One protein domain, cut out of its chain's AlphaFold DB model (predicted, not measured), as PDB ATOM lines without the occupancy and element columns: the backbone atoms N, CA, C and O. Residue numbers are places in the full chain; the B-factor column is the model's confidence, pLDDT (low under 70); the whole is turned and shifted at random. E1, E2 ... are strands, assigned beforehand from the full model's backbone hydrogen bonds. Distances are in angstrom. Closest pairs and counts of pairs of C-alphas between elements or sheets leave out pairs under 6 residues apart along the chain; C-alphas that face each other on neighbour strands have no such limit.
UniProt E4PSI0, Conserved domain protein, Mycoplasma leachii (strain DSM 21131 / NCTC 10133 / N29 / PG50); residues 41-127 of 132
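What this domain is: This is residues 41 to 127 of the 132 residues of the protein "Conserved domain protein" of Mycoplasma leachii (strain DSM 21131 / NCTC 10133 / N29 / PG50) (UniProt E4PSI0). With little regular structure, this is a chain wound in stacked turns: two small strand hairpins, E1 with E2 and E3 with E4, lie at one end, and residues 71 to 127 coil onward with no named element. The printed part has 87 residues, of which only 15 are in named elements: no named helix and four strands, E1, E2, E3 and E4 in order along the chain, which make two antiparallel two-stranded sheets, E1 - E2 and E3 - E4, and by these named elements the class is all strand. The whole is compact, radius of gyration of the C-alphas 12.3 A, spanning 36 by 24 by 20 A.

How they stand to each other: E3, residues 61 to 64, and E4, residues 67 to 70, form an antiparallel hairpin at 151 degrees, with N 62 and O 69 2.8 A apart. E1, residues 46 to 48, and E2, residues 55 to 58, form another, with N 48 and O 55 2.8 A apart. E2 runs on into E3 at 52 degrees. Residues 79 to 80 pair, parallel, with residues 55 to 56 of E2 and with residues 103 to 104.

Where its parts are: E1, 6.7 A long, begins at C-alpha 46 (92.992, 80.867, 139.218). E2 measures 9.4 A, E3 9.9 A and E4 9.7 A, ending at C-alpha 70 (96.501, 89.937, 130.465).

The domain as a whole: The C-alphas of Gly 51 and Glu 66, the farthest apart, are 36.2 A apart. The printed part has no cut. Residues 125 to 127 have pLDDT under 70.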
ATOM      1  N   ASN A  41     100.439  78.998 124.709       76.38
ATOM      2  CA  ASN A  41     100.659  80.438 124.855       76.38
ATOM      3  C   ASN A  41      99.697  81.113 125.835       76.38
ATOM      4  O   ASN A  41      99.719  82.336 125.935       76.38
ATOM      5  N   THR A  42      98.855  80.350 126.540       88.19
ATOM      6  CA  THR A  42      97.841  80.881 127.461       88.19
ATOM      7  C   THR A  42      98.061  80.339 128.873       88.19
ATOM      8  O   THR A  42      98.190  79.137 129.095       88.19
ATOM      9  N   LYS A  43      98.091  81.232 129.862       93.56
ATOM     10  CA  LYS A  43      97.976  80.904 131.284       93.56
ATOM     11  C   LYS A  43      96.580  81.292 131.744       93.56
ATOM     12  O   LYS A  43      96.120  82.392 131.465       93.56
ATOM     13  N   GLN A  44      95.910  80.387 132.445       93.81
ATOM     14  CA  GLN A  44      94.557  80.618 132.939       93.81
ATOM     15  C   GLN A  44      94.574  81.320 134.295       93.81
ATOM     16  O   GLN A  44      95.465  81.093 135.119       93.81
ATOM     17  N   HIS A  45      93.547  82.131 134.539       95.31
ATOM     18  CA  HIS A  45      93.280  82.669 135.869       95.31
ATOM     19  C   HIS A  45      93.026  81.534 136.861       95.31
ATOM     20  O   HIS A  45      92.366  80.547 136.530       95.31
ATOM     21  N   VAL A  46      93.460  81.708 138.108       96.19
ATOM     22  CA  VAL A  46      92.992  80.867 139.218       96.19
ATOM     23  C   VAL A  46      92.080  81.698 140.099       96.19
ATOM     24  O   VAL A  46      92.527  82.620 140.784       96.19
ATOM     25  N   VAL A  47      90.791  81.361 140.079       94.88
ATOM     26  CA  VAL A  47      89.754  82.034 140.863       94.88
ATOM     27  C   VAL A  47      89.250  81.095 141.950       94.88
ATOM     28  O   VAL A  47      88.951  79.932 141.696       94.88
ATOM     29  N   THR A  48      89.142  81.622 143.163       93.56
ATOM     30  CA  THR A  48      88.617  80.937 144.346       93.56
ATOM     31  C   THR A  48      87.365  81.654 144.852       93.56
ATOM     32  O   THR A  48      87.050  82.758 144.404       93.56
ATOM     33  N   GLY A  49      86.635  81.029 145.775       91.38
ATOM     34  CA  GLY A  49      85.394  81.584 146.316       91.38
ATOM     35  C   GLY A  49      84.170  81.347 145.426       91.38
ATOM     36  O   GLY A  49      84.246  80.739 144.356       91.38
ATOM     37  N   GLN A  50      83.012  81.791 145.912       83.75
ATOM     38  CA  GLN A  50      81.698  81.574 145.302       83.75
ATOM     39  C   GLN A  50      80.840  82.838 145.436       83.75
ATOM     40  O   GLN A  50      81.048  83.642 146.349       83.75
ATOM     41  N   GLY A  51      79.877  83.011 144.526       84.50
ATOM     42  CA  GLY A  51      78.984  84.173 144.518       84.50
ATOM     43  C   GLY A  51      79.749  85.497 144.442       84.50
ATOM     44  O   GLY A  51      80.603  85.669 143.578       84.50
ATOM     45  N   LEU A  52      79.458  86.408 145.373       80.31
ATOM     46  CA  LEU A  52      80.074  87.739 145.449       80.31
ATOM     47  C   LEU A  52      81.492  87.740 146.046       80.31
ATOM     48  O   LEU A  52      82.161  88.763 145.996       80.31
ATOM     49  N   ASN A  53      81.976  86.615 146.583       85.56
ATOM     50  CA  ASN A  53      83.296  86.504 147.224       85.56
ATOM     51  C   ASN A  53      84.351  85.883 146.291       85.56
ATOM     52  O   ASN A  53      85.269  85.195 146.744       85.56
ATOM     53  N   ARG A  54      84.190  86.041 144.973       91.94
ATOM     54  CA  ARG A  54      85.127  85.486 143.991       91.94
ATOM     55  C   ARG A  54      86.414  86.295 143.975       91.94
ATOM     56  O   ARG A  54      86.417  87.496 143.712       91.94
ATOM     57  N   LYS A  55      87.515  85.591 144.202       94.56
ATOM     58  CA  LYS A  55      88.844  86.150 144.409       94.56
ATOM     59  C   LYS A  55      89.822  85.540 143.424       94.56
ATOM     60  O   LYS A  55      89.950  84.314 143.365       94.56
ATOM     61  N   ILE A  56      90.529  86.374 142.671       95.81
ATOM     62  CA  ILE A  56      91.604  85.898 141.803       95.81
ATOM     63  C   ILE A  56      92.911  85.782 142.592       95.81
ATOM     64  O   ILE A  56      93.298  86.690 143.322       95.81
ATOM     65  N   THR A  57      93.561  84.629 142.457       96.50
ATOM     66  CA  THR A  57      94.776  84.228 143.195       96.50
ATOM     67  C   THR A  57      95.957  83.930 142.273       96.50
ATOM     68  O   THR A  57      97.093  83.870 142.731       96.50
ATOM     69  N   LYS A  58      95.713  83.795 140.962       97.19
ATOM     70  CA  LYS A  58      96.742  83.842 139.914       97.19
ATOM     71  C   LYS A  58      96.194  84.560 138.691       97.19
ATOM     72  O   LYS A  58      95.082  84.240 138.265       97.19
ATOM     73  N   ILE A  59      96.986  85.473 138.136       97.31
ATOM     74  CA  ILE A  59      96.667  86.184 136.899       97.31
ATOM     75  C   ILE A  59      97.057  85.326 135.695       97.31
ATOM     76  O   ILE A  59      98.205  84.911 135.536       97.31
ATOM     77  N   GLY A  60      96.064  85.064 134.862       95.69
ATOM     78  CA  GLY A  60      96.187  84.499 133.537       95.69
ATOM     79  C   GLY A  60      96.481  85.569 132.492       95.69
ATOM     80  O   GLY A  60      96.116  86.738 132.631       95.69
ATOM     81  N   TYR A  61      97.158  85.148 131.439       96.75
ATOM     82  CA  TYR A  61      97.581  85.991 130.335       96.75
ATOM     83  C   TYR A  61      97.822  85.129 129.106       96.75
ATOM     84  O   TYR A  61      97.931  83.904 129.192       96.75
ATOM     85  N   TYR A  62      97.957  85.762 127.952       94.69
ATOM     86  CA  TYR A  62      98.282  85.082 126.715       94.69
ATOM     87  C   TYR A  62      99.308  85.859 125.903       94.69
ATOM     88  O   TYR A  62      99.406  87.081 125.990       94.69
ATOM     89  N   LYS A  63     100.095  85.133 125.112       94.31
ATOM     90  CA  LYS A  63     101.050  85.734 124.183       94.31
ATOM     91  C   LYS A  63     100.409  85.893 122.815       94.31
ATOM     92  O   LYS A  63      99.855  84.936 122.272       94.31
ATOM     93  N   LYS A  64     100.500  87.096 122.257       89.50
ATOM     94  CA  LYS A  64     100.062  87.412 120.896       89.50
ATOM     95  C   LYS A  64     101.124  88.295 120.255       89.50
ATOM     96  O   LYS A  64     101.376  89.399 120.730       89.50
ATOM     97  N   ASN A  65     101.721  87.809 119.168       88.06
ATOM     98  CA  ASN A  65     102.916  88.407 118.570       88.06
ATOM     99  C   ASN A  65     104.032  88.526 119.631       88.06
ATOM    100  O   ASN A  65     104.329  87.544 120.308       88.06
ATOM    101  N   GLU A  66     104.602  89.719 119.806       89.62
ATOM    102  CA  GLU A  66     105.640  90.030 120.800       89.62
ATOM    103  C   GLU A  66     105.072  90.593 122.118       89.62
ATOM    104  O   GLU A  66     105.830  90.936 123.020       89.62
ATOM    105  N   LYS A  67     103.739  90.669 122.263       93.06
ATOM    106  CA  LYS A  67     103.083  91.166 123.480       93.06
ATOM    107  C   LYS A  67     102.628  90.019 124.382       93.06
ATOM    108  O   LYS A  67     102.079  89.016 123.912       93.06
ATOM    109  N   THR A  68     102.762  90.222 125.689       96.94
ATOM    110  CA  THR A  68     102.112  89.392 126.711       96.94
ATOM    111  C   THR A  68     100.935  90.176 127.274       96.94
ATOM    112  O   THR A  68     101.115  91.187 127.953       96.94
ATOM    113  N   ILE A  69      99.726  89.716 126.974       96.94
ATOM    114  CA  ILE A  69      98.480  90.432 127.240       96.94
ATOM    115  C   ILE A  69      97.753  89.733 128.380       96.94
ATOM    116  O   ILE A  69      97.559  88.516 128.341       96.94
ATOM    117  N   ILE A  70      97.338  90.483 129.397       97.81
ATOM    118  CA  ILE A  70      96.501  89.937 130.465       97.81
ATOM    119  C   ILE A  70      95.212  89.341 129.882       97.81
ATOM    120  O   ILE A  70      94.589  89.887 128.973       97.81
ATOM    121  N   SER A  71      94.785  88.196 130.401       96.00
ATOM    122  CA  SER A  71      93.454  87.689 130.083       96.00
ATOM    123  C   SER A  71      92.430  88.538 130.829       96.00
ATOM    124  O   SER A  71      92.614  88.797 132.017       96.00
ATOM    125  N   GLN A  72      91.333  88.929 130.175       95.50
ATOM    126  CA  GLN A  72      90.265  89.699 130.819       95.50
ATOM    127  C   GLN A  72      89.892  89.081 132.173       95.50
ATOM    128  O   GLN A  72      89.651  87.872 132.286       95.50
ATOM    129  N   ILE A  73      89.880  89.906 133.214       94.06
ATOM    130  CA  ILE A  73      89.450  89.510 134.547       94.06
ATOM    131  C   ILE A  73      87.930  89.329 134.490       94.06
ATOM    132  O   ILE A  73      87.228  90.256 134.081       94.06
ATOM    133  N   PRO A  74      87.387  88.161 134.883       92.25
ATOM    134  CA  PRO A  74      85.950  87.947 134.826       92.25
ATOM    135  C   PRO A  74      85.212  89.026 135.632       92.25
ATOM    136  O   PRO A  74      85.569  89.244 136.791       92.25
ATOM    137  N   PRO A  75      84.139  89.638 135.100       89.69
ATOM    138  CA  PRO A  75      83.403  90.701 135.794       89.69
ATOM    139  C   PRO A  75      82.687  90.213 137.065       89.69
ATOM    140  O   PRO A  75      82.097  91.006 137.784       89.69
ATOM    141  N   THR A  76      82.725  88.908 137.351       88.56
ATOM    142  CA  THR A  76      82.229  88.303 138.595       88.56
ATOM    143  C   THR A  76      83.259  88.303 139.726       88.56
ATOM    144  O   THR A  76      82.918  87.927 140.842       88.56
ATOM    145  N   VAL A  77      84.520  88.657 139.455       90.69
ATOM    146  CA  VAL A  77      85.579  88.751 140.467       90.69
ATOM    147  C   VAL A  77      85.462  90.086 141.194       90.69
ATOM    148  O   VAL A  77      85.471  91.144 140.569       90.69
ATOM    149  N   SER A  78      85.402  90.022 142.521       89.56
ATOM    150  CA  SER A  78      85.307  91.181 143.413       89.56
ATOM    151  C   SER A  78      86.601  91.447 144.179       89.56
ATOM    152  O   SER A  78      86.701  92.451 144.877       89.56
ATOM    153  N   THR A  79      87.604  90.565 144.105       92.50
ATOM    154  CA  THR A  79      88.881  90.743 144.816       92.50
ATOM    155  C   THR A  79      90.081  90.321 143.972       92.50
ATOM    156  O   THR A  79      90.130  89.187 143.488       92.50
ATOM    157  N   ILE A  80      91.073  91.209 143.861       93.88
ATOM    158  CA  ILE A  80      92.389  90.957 143.262       93.88
ATOM    159  C   ILE A  80      93.404  90.673 144.364       93.88
ATOM    160  O   ILE A  80      93.761  91.560 145.136       93.88
ATOM    161  N   ALA A  81      93.881  89.434 144.427       96.06
ATOM    162  CA  ALA A  81      94.857  88.981 145.418       96.06
ATOM    163  C   ALA A  81      95.973  88.155 144.783       96.06
ATOM    164  O   ALA A  81      96.422  87.142 145.317       96.06
ATOM    165  N   ALA A  82      96.361  88.576 143.589       96.31
ATOM    166  CA  ALA A  82      97.435  87.997 142.820       96.31
ATOM    167  C   ALA A  82      98.289  89.137 142.287       96.31
ATOM    168  O   ALA A  82      97.744  90.096 141.728       96.31
ATOM    169  N   ASP A  83      99.601  89.032 142.466       96.81
ATOM    170  CA  ASP A  83     100.535  89.976 141.868       96.81
ATOM    171  C   ASP A  83     100.430  89.913 140.344       96.81
ATOM    172  O   ASP A  83     100.116  88.864 139.769       96.81
ATOM    173  N   LEU A  84     100.690  91.044 139.691       97.44
ATOM    174  CA  LEU A  84     100.770  91.106 138.240       97.44
ATOM    175  C   LEU A  84     102.063  90.412 137.783       97.44
ATOM    176  O   LEU A  84     103.143  90.843 138.198       97.44
ATOM    177  N   PRO A  85     101.991  89.354 136.953       97.50
ATOM    178  CA  PRO A  85     103.181  88.705 136.425       97.50
ATOM    179  C   PRO A  85     104.052  89.715 135.665       97.50
ATOM    180  O   PRO A  85     103.529  90.413 134.792       97.50
ATOM    181  N   PRO A  86     105.361  89.807 135.965       97.25
ATOM    182  CA  PRO A  86     106.235  90.829 135.394       97.25
ATOM    183  C   PRO A  86     106.421  90.687 133.881       97.25
ATOM    184  O   PRO A  86     106.835  91.643 133.233       97.25
ATOM    185  N   GLU A  87     106.130  89.514 133.309       96.12
ATOM    186  CA  GLU A  87     106.164  89.294 131.864       96.12
ATOM    187  C   GLU A  87     105.002  89.943 131.098       96.12
ATOM    188  O   GLU A  87     105.071  89.992 129.871       96.12
ATOM    189  N   ILE A  88     103.937  90.391 131.779       98.00
ATOM    190  CA  ILE A  88     102.810  91.082 131.142       98.00
ATOM    191  C   ILE A  88     103.257  92.478 130.720       98.00
ATOM    192  O   ILE A  88     103.772  93.241 131.531       98.00
ATOM    193  N   THR A  89     102.998  92.811 129.458       98.31
ATOM    194  CA  THR A  89     103.287  94.125 128.870       98.31
ATOM    195  C   THR A  89     102.025  94.878 128.464       98.31
ATOM    196  O   THR A  89     102.080  96.065 128.159       98.31
ATOM    197  N   SER A  90     100.860  94.225 128.488       98.06
ATOM    198  CA  SER A  90      99.586  94.840 128.122       98.06
ATOM    199  C   SER A  90      98.474  94.490 129.107       98.06
ATOM    200  O   SER A  90      98.229  93.317 129.409       98.06
ATOM    201  N   LEU A  91      97.779  95.530 129.566       97.69
ATOM    202  CA  LEU A  91      96.542  95.451 130.341       97.69
ATOM    203  C   LEU A  91      95.295  95.661 129.466       97.69
ATOM    204  O   LEU A  91      94.217  95.954 129.985       97.69
ATOM    205  N   GLU A  92      95.426  95.527 128.145       95.81
ATOM    206  CA  GLU A  92      94.334  95.775 127.209       95.81
ATOM    207  C   GLU A  92      93.071  94.980 127.593       95.81
ATOM    208  O   GLU A  92      93.113  93.766 127.806       95.81
ATOM    209  N   TYR A  93      91.943  95.684 127.731       95.38
ATOM    210  CA  TYR A  93      90.642  95.139 128.155       95.38
ATOM    211  C   TYR A  93      90.600  94.418 129.522       95.38
ATOM    212  O   TYR A  93      89.601  93.755 129.814       95.38
ATOM    213  N   ALA A  94      91.612  94.560 130.391       95.06
ATOM    214  CA  ALA A  94      91.740  93.787 131.637       95.06
ATOM    215  C   ALA A  94      90.472  93.744 132.506       95.06
ATOM    216  O   ALA A  94      90.127  92.688 133.030       95.06
ATOM    217  N   PHE A  95      89.764  94.867 132.637       92.56
ATOM    218  CA  PHE A  95      88.563  95.010 133.462       92.56
ATOM    219  C   PHE A  95      87.327  95.396 132.649       92.56
ATOM    220  O   PHE A  95      86.361  95.903 133.212       92.56
ATOM    221  N   THR A  96      87.311  95.138 131.339       89.81
ATOM    222  CA  THR A  96      86.161  95.486 130.492       89.81
ATOM    223  C   THR A  96      84.850  94.929 131.038       89.81
ATOM    224  O   THR A  96      84.748  93.737 131.335       89.81
ATOM    225  N   GLY A  97      83.837  95.791 131.149       88.69
ATOM    226  CA  GLY A  97      82.506  95.426 131.638       88.69
ATOM    227  C   GLY A  97      82.442  95.084 133.130       88.69
ATOM    228  O   GLY A  97      81.392  94.647 133.607       88.69
ATOM    229  N   ASN A  98      83.538  95.245 133.879       86.25
ATOM    230  CA  ASN A  98      83.531  95.028 135.316       86.25
ATOM    231  C   ASN A  98      82.774  96.169 136.015       86.25
ATOM    232  O   ASN A  98      83.154  97.336 135.962       86.25
ATOM    233  N   ASN A  99      81.667  95.802 136.656       83.56
ATOM    234  CA  ASN A  99      80.788  96.705 137.397       83.56
ATOM    235  C   ASN A  99      80.747  96.359 138.890       83.56
ATOM    236  O   ASN A  99      79.793  96.706 139.579       83.56
ATOM    237  N   GLN A 100      81.722  95.595 139.378       79.25
ATOM    238  CA  GLN A 100      81.852  95.263 140.790       79.25
ATOM    239  C   GLN A 100      82.757  96.281 141.478       79.25
ATOM    240  O   GLN A 100      83.664  96.840 140.866       79.25
ATOM    241  N   TYR A 101      82.554  96.468 142.779       80.81
ATOM    242  CA  TYR A 101      83.552  97.120 143.616       80.81
ATOM    243  C   TYR A 101      84.724  96.151 143.813       80.81
ATOM    244  O   TYR A 101      84.639  95.208 144.603       80.81
ATOM    245  N   VAL A 102      85.786  96.328 143.025       84.50
ATOM    246  CA  VAL A 102      86.953  95.442 143.051       84.50
ATOM    247  C   VAL A 102      87.870  95.833 144.208       84.50
ATOM    248  O   VAL A 102      88.504  96.883 144.184       84.50
ATOM    249  N   LYS A 103      87.981  94.954 145.205       88.31
ATOM    250  CA  LYS A 103      88.934  95.089 146.308       88.31
ATOM    251  C   LYS A 103      90.329  94.641 145.876       88.31
ATOM    252  O   LYS A 103      90.490  93.562 145.306       88.31
ATOM    253  N   TRP A 104      91.343  95.414 146.238       91.12
ATOM    254  CA  TRP A 104      92.745  95.084 145.997       91.12
ATOM    255  C   TRP A 104      93.419  94.627 147.293       91.12
ATOM    256  O   TRP A 104      93.365  95.316 148.307       91.12
ATOM    257  N   GLU A 105      94.035  93.447 147.274       93.75
ATOM    258  CA  GLU A 105      94.875  92.943 148.375       93.75
ATOM    259  C   GLU A 105      96.374  93.028 148.055       93.75
ATOM    260  O   GLU A 105      97.207  92.853 148.939       93.75
ATOM    261  N   THR A 106      96.718  93.305 146.798       91.50
ATOM    262  CA  THR A 106      98.088  93.532 146.341       91.50
ATOM    263  C   THR A 106      98.149  94.763 145.447       91.50
ATOM    264  O   THR A 106      97.176  95.108 144.772       91.50
ATOM    265  N   LYS A 107      99.310  95.422 145.443       91.50
ATOM    266  CA  LYS A 107      99.617  96.541 144.560       91.50
ATOM    267  C   LYS A 107     100.373  96.017 143.345       91.50
ATOM    268  O   LYS A 107     101.499  95.539 143.465       91.50
ATOM    269  N   TRP A 108      99.769  96.126 142.166       95.12
ATOM    270  CA  TRP A 108     100.427  95.740 140.921       95.12
ATOM    271  C   TRP A 108     101.596  96.672 140.589       95.12
ATOM    272  O   TRP A 108     101.452  97.893 140.594       95.12
ATOM    273  N   ASN A 109     102.749  96.087 140.256       95.25
ATOM    274  CA  ASN A 109     103.851  96.812 139.635       95.25
ATOM    275  C   ASN A 109     103.598  96.910 138.126       95.25
ATOM    276  O   ASN A 109     103.699  95.912 137.419       95.25
ATOM    277  N   THR A 110     103.290  98.108 137.635       96.19
ATOM    278  CA  THR A 110     102.964  98.363 136.224       96.19
ATOM    279  C   THR A 110     104.134  98.920 135.406       96.19
ATOM    280  O   THR A 110     103.922  99.367 134.284       96.19
ATOM    281  N   SER A 111     105.370  98.877 135.921       97.44
ATOM    282  CA  SER A 111     106.555  99.433 135.234       97.44
ATOM    283  C   SER A 111     106.847  98.823 133.857       97.44
ATOM    284  O   SER A 111     107.421  99.505 133.016       97.44
ATOM    285  N   ASN A 112     106.415  97.581 133.610       96.44
ATOM    286  CA  ASN A 112     106.577  96.894 132.322       96.44
ATOM    287  C   ASN A 112     105.368  97.065 131.381       96.44
ATOM    288  O   ASN A 112     105.355  96.481 130.301       96.44
ATOM    289  N   ILE A 113     104.327  97.804 131.789       97.88
ATOM    290  CA  ILE A 113     103.110  97.951 130.986       97.88
ATOM    291  C   ILE A 113     103.302  99.019 129.915       97.88
ATOM    292  O   ILE A 113     103.477 100.198 130.208       97.88
ATOM    293  N   GLU A 114     103.191  98.587 128.665       97.75
ATOM    294  CA  GLU A 114     103.288  99.411 127.462       97.75
ATOM    295  C   GLU A 114     101.905  99.802 126.922       97.75
ATOM    296  O   GLU A 114     101.769 100.802 126.221       97.75
ATOM    297  N   ASP A 115     100.870  99.015 127.234       97.19
ATOM    298  CA  ASP A 115      99.527  99.178 126.677       97.19
ATOM    299  C   ASP A 115      98.449  99.097 127.767       97.19
ATOM    300  O   ASP A 115      98.259  98.062 128.409       97.19
ATOM    301  N   MET A 116      97.743 100.209 127.977       96.19
ATOM    302  CA  MET A 116      96.614 100.340 128.910       96.19
ATOM    303  C   MET A 116      95.301 100.665 128.181       96.19
ATOM    304  O   MET A 116      94.355 101.191 128.774       96.19
ATOM    305  N   SER A 117      95.223 100.376 126.881       94.12
ATOM    306  CA  SER A 117      94.038 100.682 126.082       94.12
ATOM    307  C   SER A 117      92.821  99.914 126.600       94.12
ATOM    308  O   SER A 117      92.887  98.716 126.864       94.12
ATOM    309  N   TYR A 118      91.688 100.599 126.764       94.38
ATOM    310  CA  TYR A 118      90.406  99.980 127.134       94.38
ATOM    311  C   TYR A 118      90.410  99.133 128.421       94.38
ATOM    312  O   TYR A 118      89.483  98.348 128.625       94.38
ATOM    313  N   VAL A 119      91.398  99.299 129.317       92.94
ATOM    314  CA  VAL A 119      91.485  98.573 130.606       92.94
ATOM    315  C   VAL A 119      90.137  98.591 131.324       92.94
ATOM    316  O   VAL A 119      89.678  97.570 131.826       92.94
ATOM    317  N   PHE A 120      89.478  99.743 131.279       89.00
ATOM    318  CA  PHE A 120      88.242 100.075 131.969       89.00
ATOM    319  C   PHE A 120      87.096 100.391 130.995       89.00
ATOM    320  O   PHE A 120      86.264 101.266 131.220       89.00
ATOM    321  N   TYR A 121      87.064  99.733 129.839       89.69
ATOM    322  CA  TYR A 121      85.982  99.969 128.892       89.69
ATOM    323  C   TYR A 121      84.646  99.437 129.431       89.69
ATOM    324  O   TYR A 121      84.553  98.300 129.897       89.69
ATOM    325  N   ASN A 122      83.592 100.256 129.342       88.94
ATOM    326  CA  ASN A 122      82.237  99.918 129.794       88.94
ATOM    327  C   ASN A 122      82.143  99.502 131.282       88.94
ATOM    328  O   ASN A 122      81.354  98.635 131.658       88.94
ATOM    329  N   THR A 123      82.977 100.096 132.131       82.88
ATOM    330  CA  THR A 123      82.962  99.909 133.587       82.88
ATOM    331  C   THR A 123      82.313 101.107 134.272       82.88
ATOM    332  O   THR A 123      82.682 102.247 133.993       82.88
ATOM    333  N   ASN A 124      81.406 100.865 135.215       75.19
ATOM    334  CA  ASN A 124      80.688 101.932 135.921       75.19
ATOM    335  C   ASN A 124      81.240 102.238 137.327       75.19
ATOM    336  O   ASN A 124      80.851 103.237 137.924       75.19
ATOM    337  N   TYR A 125      82.136 101.400 137.867       65.75
ATOM    338  CA  TYR A 125      82.622 101.501 139.249       65.75
ATOM    339  C   TYR A 125      84.154 101.365 139.324       65.75
ATOM    340  O   TYR A 125      84.665 100.266 139.515       65.75
ATOM    341  N   ILE A 126      84.896 102.474 139.173       56.69
ATOM    342  CA  ILE A 126      86.374 102.519 139.337       56.69
ATOM    343  C   ILE A 126      86.810 103.659 140.270       56.69
ATOM    344  O   ILE A 126      87.865 104.257 140.116       56.69
ATOM    345  N   ASN A 127      85.994 103.981 141.267       51.81
ATOM    346  CA  ASN A 127      86.300 105.062 142.205       51.81
ATOM    347  C   ASN A 127      86.515 104.511 143.620       51.81
ATOM    348  O   ASN A 127      85.764 104.853 144.530       51.81
TER     349      ASN A 127